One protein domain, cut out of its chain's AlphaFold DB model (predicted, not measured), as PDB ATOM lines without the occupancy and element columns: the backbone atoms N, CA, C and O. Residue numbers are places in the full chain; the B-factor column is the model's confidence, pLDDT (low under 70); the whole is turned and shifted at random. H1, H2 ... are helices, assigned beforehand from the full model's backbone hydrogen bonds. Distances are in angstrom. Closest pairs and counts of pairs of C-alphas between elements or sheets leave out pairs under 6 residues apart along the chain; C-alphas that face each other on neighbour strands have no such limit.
ATOM      1  N   LEU A 351     -13.176 -36.766 -40.307       92.38
ATOM      2  CA  LEU A 351     -12.803 -37.415 -41.565       92.38
ATOM      3  C   LEU A 351     -12.137 -36.427 -42.528       92.38
ATOM      4  O   LEU A 351     -12.745 -35.445 -42.954       92.38
ATOM      5  N   CYS A 352     -10.893 -36.717 -42.907       94.50
ATOM      6  CA  CYS A 352     -10.100 -35.909 -43.830       94.50
ATOM      7  C   CYS A 352      -9.847 -36.646 -45.146       94.50
ATOM      8  O   CYS A 352      -9.597 -37.851 -45.151       94.50
ATOM      9  N   PHE A 353      -9.881 -35.906 -46.254       92.94
ATOM     10  CA  PHE A 353      -9.687 -36.440 -47.601       92.94
ATOM     11  C   PHE A 353      -8.500 -35.756 -48.287       92.94
ATOM     12  O   PHE A 353      -8.236 -34.573 -48.074       92.94
ATOM     13  N   ASP A 354      -7.788 -36.491 -49.139       91.00
ATOM     14  CA  ASP A 354      -6.725 -35.938 -49.986       91.00
ATOM     15  C   ASP A 354      -7.282 -34.914 -50.994       91.00
ATOM     16  O   ASP A 354      -6.653 -33.880 -51.231       91.00
ATOM     17  N   SER A 355      -8.494 -35.141 -51.512       91.75
ATOM     18  CA  SER A 355      -9.222 -34.230 -52.398       91.75
ATOM     19  C   SER A 355     -10.737 -34.216 -52.137       91.75
ATOM     20  O   SER A 355     -11.305 -35.143 -51.553       91.75
ATOM     21  N   VAL A 356     -11.420 -33.176 -52.632       91.44
ATOM     22  CA  VAL A 356     -12.895 -33.106 -52.635       91.44
ATOM     23  C   VAL A 356     -13.499 -34.199 -53.530       91.44
ATOM     24  O   VAL A 356     -14.587 -34.700 -53.250       91.44
ATOM     25  N   ASP A 357     -12.792 -34.617 -54.580       92.88
ATOM     26  CA  ASP A 357     -13.249 -35.656 -55.506       92.88
ATOM     27  C   ASP A 357     -13.166 -37.066 -54.911       92.88
ATOM     28  O   ASP A 357     -14.040 -37.892 -55.172       92.88
ATOM     29  N   THR A 358     -12.224 -37.314 -54.002       92.44
ATOM     30  CA  THR A 358     -12.177 -38.547 -53.201       92.44
ATOM     31  C   THR A 358     -13.388 -38.648 -52.267       92.44
ATOM     32  O   THR A 358     -14.028 -39.698 -52.199       92.44
ATOM     33  N   LEU A 359     -13.784 -37.543 -51.618       93.31
ATOM     34  CA  LEU A 359     -15.037 -37.473 -50.851       93.31
ATOM     35  C   LEU A 359     -16.265 -37.724 -51.749       93.31
ATOM     36  O   LEU A 359     -17.151 -38.496 -51.378       93.31
ATOM     37  N   ARG A 360     -16.312 -37.127 -52.950       92.50
ATOM     38  CA  ARG A 360     -17.386 -37.375 -53.934       92.50
ATOM     39  C   ARG A 360     -17.437 -38.843 -54.374       92.50
ATOM     40  O   ARG A 360     -18.535 -39.384 -54.493       92.50
ATOM     41  N   SER A 361     -16.290 -39.502 -54.562       91.75
ATOM     42  CA  SER A 361     -16.226 -40.938 -54.866       91.75
ATOM     43  C   SER A 361     -16.813 -41.765 -53.726       91.75
ATOM     44  O   SER A 361     -17.751 -42.521 -53.949       91.75
ATOM     45  N   HIS A 362     -16.365 -41.550 -52.488       90.62
ATOM     46  CA  HIS A 362     -16.882 -42.287 -51.332       90.62
ATOM     47  C   HIS A 362     -18.387 -42.072 -51.094       90.62
ATOM     48  O   HIS A 362     -19.088 -43.007 -50.706       90.62
ATOM     49  N   LEU A 363     -18.918 -40.880 -51.384       92.31
ATOM     50  CA  LEU A 363     -20.362 -40.628 -51.377       92.31
ATOM     51  C   LEU A 363     -21.097 -41.390 -52.489       92.31
ATOM     52  O   LEU A 363     -22.147 -41.978 -52.225       92.31
ATOM     53  N   LYS A 364     -20.541 -41.440 -53.704       92.00
ATOM     54  CA  LYS A 364     -21.074 -42.241 -54.819       92.00
ATOM     55  C   LYS A 364     -21.088 -43.736 -54.480       92.00
ATOM     56  O   LYS A 364     -22.111 -44.387 -54.690       92.00
ATOM     57  N   ASP A 365     -20.012 -44.254 -53.890       89.31
ATOM     58  CA  ASP A 365     -19.882 -45.652 -53.457       89.31
ATOM     59  C   ASP A 365     -20.903 -45.994 -52.356       89.31
ATOM     60  O   ASP A 365     -21.577 -47.025 -52.410       89.31
ATOM     61  N   ALA A 366     -21.113 -45.073 -51.407       90.38
ATOM     62  CA  ALA A 366     -22.160 -45.147 -50.383       90.38
ATOM     63  C   ALA A 366     -23.591 -44.885 -50.913       90.38
ATOM     64  O   ALA A 366     -24.550 -44.877 -50.133       90.38
ATOM     65  N   LYS A 367     -23.751 -44.662 -52.228       93.12
ATOM     66  CA  LYS A 367     -25.011 -44.330 -52.921       93.12
ATOM     67  C   LYS A 367     -25.715 -43.092 -52.340       93.12
ATOM     68  O   LYS A 367     -26.937 -43.065 -52.193       93.12
ATOM     69  N   LYS A 368     -24.942 -42.056 -51.996       93.06
ATOM     70  CA  LYS A 368     -25.407 -40.779 -51.433       93.06
ATOM     71  C   LYS A 368     -25.249 -39.644 -52.443       93.06
ATOM     72  O   LYS A 368     -24.142 -39.205 -52.736       93.06
ATOM     73  N   ASN A 369     -26.372 -39.132 -52.940       88.12
ATOM     74  CA  ASN A 369     -26.403 -37.953 -53.805       88.12
ATOM     75  C   ASN A 369     -26.453 -36.673 -52.951       88.12
ATOM     76  O   ASN A 369     -27.531 -36.155 -52.667       88.12
ATOM     77  N   ILE A 370     -25.290 -36.205 -52.487       88.88
ATOM     78  CA  ILE A 370     -25.156 -35.005 -51.646       88.88
ATOM     79  C   ILE A 370     -24.325 -33.953 -52.384       88.88
ATOM     80  O   ILE A 370     -23.213 -34.226 -52.839       88.88
ATOM     81  N   LYS A 371     -24.849 -32.723 -52.468       86.44
ATOM     82  CA  LYS A 371     -24.097 -31.567 -52.970       86.44
ATOM     83  C   LYS A 371     -23.103 -31.111 -51.900       86.44
ATOM     84  O   LYS A 371     -23.510 -30.644 -50.844       86.44
ATOM     85  N   ILE A 372     -21.810 -31.244 -52.185       90.94
ATOM     86  CA  ILE A 372     -20.732 -30.756 -51.316       90.94
ATOM     87  C   ILE A 372     -20.540 -29.250 -51.512       90.94
ATOM     88  O   ILE A 372     -20.237 -28.800 -52.617       90.94
ATOM     89  N   SER A 373     -20.684 -28.497 -50.422       89.31
ATOM     90  CA  SER A 373     -20.469 -27.050 -50.317       89.31
ATOM     91  C   SER A 373     -19.371 -26.736 -49.283       89.31
ATOM     92  O   SER A 373     -19.141 -27.550 -48.390       89.31
ATOM     93  N   PRO A 374     -18.676 -25.581 -49.352       89.62
ATOM     94  CA  PRO A 374     -17.500 -25.311 -48.509       89.62
ATOM     95  C   PRO A 374     -17.737 -25.406 -46.993       89.62
ATOM     96  O   PRO A 374     -16.843 -25.807 -46.259       89.62
ATOM     97  N   ASN A 375     -18.952 -25.109 -46.525       90.19
ATOM     98  CA  ASN A 375     -19.348 -25.174 -45.115       90.19
ATOM     99  C   ASN A 375     -19.391 -26.593 -44.509       90.19
ATOM    100  O   ASN A 375     -19.522 -26.720 -43.292       90.19
ATOM    101  N   VAL A 376     -19.287 -27.662 -45.312       92.94
ATOM    102  CA  VAL A 376     -19.122 -29.021 -44.757       92.94
ATOM    103  C   VAL A 376     -17.693 -29.278 -44.272       92.94
ATOM    104  O   VAL A 376     -17.478 -30.258 -43.564       92.94
ATOM    105  N   PHE A 377     -16.729 -28.422 -44.629       94.88
ATOM    106  CA  PHE A 377     -15.325 -28.536 -44.236       94.88
ATOM    107  C   PHE A 377     -14.984 -27.663 -43.025       94.88
ATOM    108  O   PHE A 377     -15.496 -26.556 -42.864       94.88
ATOM    109  N   THR A 378     -14.065 -28.147 -42.193       93.88
ATOM    110  CA  THR A 378     -13.386 -27.339 -41.177       93.88
ATOM    111  C   THR A 378     -12.466 -26.343 -41.886       93.88
ATOM    112  O   THR A 378     -11.665 -26.738 -42.740       93.88
ATOM    113  N   ALA A 379     -12.594 -25.054 -41.561       92.00
ATOM    114  CA  ALA A 379     -11.944 -23.959 -42.283       92.00
ATOM    115  C   ALA A 379     -10.423 -24.163 -42.446       92.00
ATOM    116  O   ALA A 379      -9.737 -24.579 -41.516       92.00
ATOM    117  N   GLY A 380      -9.903 -23.892 -43.647       90.00
ATOM    118  CA  GLY A 380      -8.488 -24.092 -43.991       90.00
ATOM    119  C   GLY A 380      -8.060 -25.551 -44.222       90.00
ATOM    120  O   GLY A 380      -6.912 -25.786 -44.591       90.00
ATOM    121  N   THR A 381      -8.949 -26.536 -44.053       93.62
ATOM    122  CA  THR A 381      -8.616 -27.969 -44.160       93.62
ATOM    123  C   THR A 381      -9.403 -28.691 -45.262       93.62
ATOM    124  O   THR A 381     -10.375 -28.173 -45.806       93.62
ATOM    125  N   ARG A 382      -9.012 -29.940 -45.553       94.31
ATOM    126  CA  ARG A 382      -9.814 -30.917 -46.324       94.31
ATOM    127  C   ARG A 382     -10.526 -31.928 -45.410       94.31
ATOM    128  O   ARG A 382     -10.923 -33.008 -45.848       94.31
ATOM    129  N   CYS A 383     -10.647 -31.587 -44.129       96.31
ATOM    130  CA  CYS A 383     -11.385 -32.342 -43.131       96.31
ATOM    131  C   CYS A 383     -12.823 -31.845 -43.086       96.31
ATOM    132  O   CYS A 383     -13.060 -30.638 -43.081       96.31
ATOM    133  N   VAL A 384     -13.785 -32.760 -43.071       95.00
ATOM    134  CA  VAL A 384     -15.195 -32.399 -42.904       95.00
ATOM    135  C   VAL A 384     -15.514 -32.173 -41.426       95.00
ATOM    136  O   VAL A 384     -14.862 -32.740 -40.552       95.00
ATOM    137  N   ASN A 385     -16.502 -31.329 -41.137       93.56
ATOM    138  CA  ASN A 385     -16.892 -31.013 -39.765       93.56
ATOM    139  C   ASN A 385     -17.416 -32.259 -39.014       93.56
ATOM    140  O   ASN A 385     -17.699 -33.297 -39.618       93.56
ATOM    141  N   GLU A 386     -17.537 -32.176 -37.687       92.06
ATOM    142  CA  GLU A 386     -17.907 -33.323 -36.840       92.06
ATOM    143  C   GLU A 386     -19.268 -33.934 -37.219       92.06
ATOM    144  O   GLU A 386     -19.383 -35.151 -37.360       92.06
ATOM    145  N   SER A 387     -20.277 -33.095 -37.473       91.88
ATOM    146  CA  SER A 387     -21.625 -33.539 -37.855       91.88
ATOM    147  C   SER A 387     -21.619 -34.329 -39.169       91.88
ATOM    148  O   SER A 387     -22.196 -35.417 -39.253       91.88
ATOM    149  N   PHE A 388     -20.903 -33.843 -40.189       92.81
ATOM    150  CA  PHE A 388     -20.784 -34.556 -41.460       92.81
ATOM    151  C   PHE A 388     -19.857 -35.780 -41.363       92.81
ATOM    152  O   PHE A 388     -20.106 -36.789 -42.023       92.81
ATOM    153  N   SER A 389     -18.845 -35.746 -40.488       92.62
ATOM    154  CA  SER A 389     -17.985 -36.899 -40.184       92.62
ATOM    155  C   SER A 389     -18.783 -38.055 -39.571       92.62
ATOM    156  O   SER A 389     -18.646 -39.196 -40.011       92.62
ATOM    157  N   LEU A 390     -19.682 -37.761 -38.623       90.19
ATOM    158  CA  LEU A 390     -20.589 -38.740 -38.018       90.19
ATOM    159  C   LEU A 390     -21.534 -39.361 -39.064       90.19
ATOM    160  O   LEU A 390     -21.705 -40.580 -39.115       90.19
ATOM    161  N   GLN A 391     -22.116 -38.533 -39.940       90.69
ATOM    162  CA  GLN A 391     -22.986 -38.996 -41.027       90.69
ATOM    163  C   GLN A 391     -22.246 -39.918 -42.011       90.69
ATOM    164  O   GLN A 391     -22.716 -41.022 -42.298       90.69
ATOM    165  N   LEU A 392     -21.064 -39.506 -42.478       90.12
ATOM    166  CA  LEU A 392     -20.207 -40.305 -43.358       90.12
ATOM    167  C   LEU A 392     -19.766 -41.619 -42.706       90.12
ATOM    168  O   LEU A 392     -19.835 -42.660 -43.356       90.12
ATOM    169  N   GLY A 393     -19.351 -41.602 -41.435       88.38
ATOM    170  CA  GLY A 393     -18.927 -42.802 -40.704       88.38
ATOM    171  C   GLY A 393     -20.008 -43.888 -40.682       88.38
ATOM    172  O   GLY A 393     -19.721 -45.056 -40.954       88.38
ATOM    173  N   ASN A 394     -21.264 -43.480 -40.474       87.56
ATOM    174  CA  ASN A 394     -22.430 -44.362 -40.521       87.56
ATOM    175  C   ASN A 394     -22.705 -44.923 -41.932       87.56
ATOM    176  O   ASN A 394     -23.113 -46.076 -42.073       87.56
ATOM    177  N   TRP A 395     -22.482 -44.142 -42.995       89.94
ATOM    178  CA  TRP A 395     -22.722 -44.593 -44.375       89.94
ATOM    179  C   TRP A 395     -21.604 -45.478 -44.934       89.94
ATOM    180  O   TRP A 395     -21.884 -46.414 -45.682       89.94
ATOM    181  N   LEU A 396     -20.350 -45.205 -44.564       84.06
ATOM    182  CA  LEU A 396     -19.159 -45.899 -45.066       84.06
ATOM    183  C   LEU A 396     -18.881 -47.235 -44.353       84.06
ATOM    184  O   LEU A 396     -17.920 -47.915 -44.708       84.06
ATOM    185  N   LYS A 397     -19.730 -47.623 -43.386       70.50
ATOM    186  CA  LYS A 397     -19.654 -48.868 -42.597       70.50
ATOM    187  C   LYS A 397     -18.262 -49.067 -41.987       70.50
ATOM    188  O   LYS A 397     -17.468 -49.880 -42.456       70.50
ATOM    189  N   SER A 398     -17.999 -48.286 -40.941       67.69
ATOM    190  CA  SER A 398     -16.731 -48.134 -40.217       67.69
ATOM    191  C   SER A 398     -16.006 -49.442 -39.863       67.69
ATOM    192  O   SER A 398     -16.089 -49.946 -38.746       67.69
ATOM    193  N   ASN A 399     -15.227 -49.946 -40.815       83.06
ATOM    194  CA  ASN A 399     -14.217 -50.978 -40.622       83.06
ATOM    195  C   ASN A 399     -12.870 -50.360 -41.015       83.06
ATOM    196  O   ASN A 399     -12.461 -50.429 -42.180       83.06
TER     197      ASN A 399
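AT A GLANCE: This is residues 351 to 399 of the 529 residues of the protein "Fe2OG dioxygenase domain-containing protein" of Biomphalaria glabrata (UniProt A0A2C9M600). Two short helices, H1 and H2, lie one over the other with a gap between them and run roughly the same way, and a long loop, residues 366 to 385, leads from the end of H1 back to the beginning of H2. The opening residues 351 to 355 lead from the level of H2 to H1. The printed part has 49 residues with two named helices, H1 then H2, and no named strand; its class is all helix, though under half of the residues, 20 of 49, are in named elements. It is compact, with a radius of gyration of the C-alphas of 10.0 A, and only just elongated, spanning 27 by 18 by 17 A.

HOW THE PARTS SIT: Start at Leu 351 and go on to H1, residues 356 to 365; a long link of 20 residues then brings you to H2, residues 386 to 395. Compare z: the centre of H1 has -53.198, that of H2 -40.434. The two helices are near each other, with 6 pairs of C-alphas within 10 A; the closest C-alphas are 8.0 A apart. In both H1 and H2 every O i to N i+4 pair is within hydrogen-bond range.

IN THESE COORDINATES: Find C-alpha 356 at (-12.895, -33.106, -52.635); from there H1 runs 14.4 A to C-alpha 365. H2 begins at C-alpha 386, at (-17.907, -33.323, -36.840), and runs 14.4 A to C-alpha 395, at (-22.722, -44.593, -44.375).

THE WHOLE: Look at Gly 380 and Asn 399 for the two C-alphas farthest apart, 27.7 A. The printed part has no cut. The mean pLDDT of the printed part is 90.4, and the model's confidence is under 70 at residue 398.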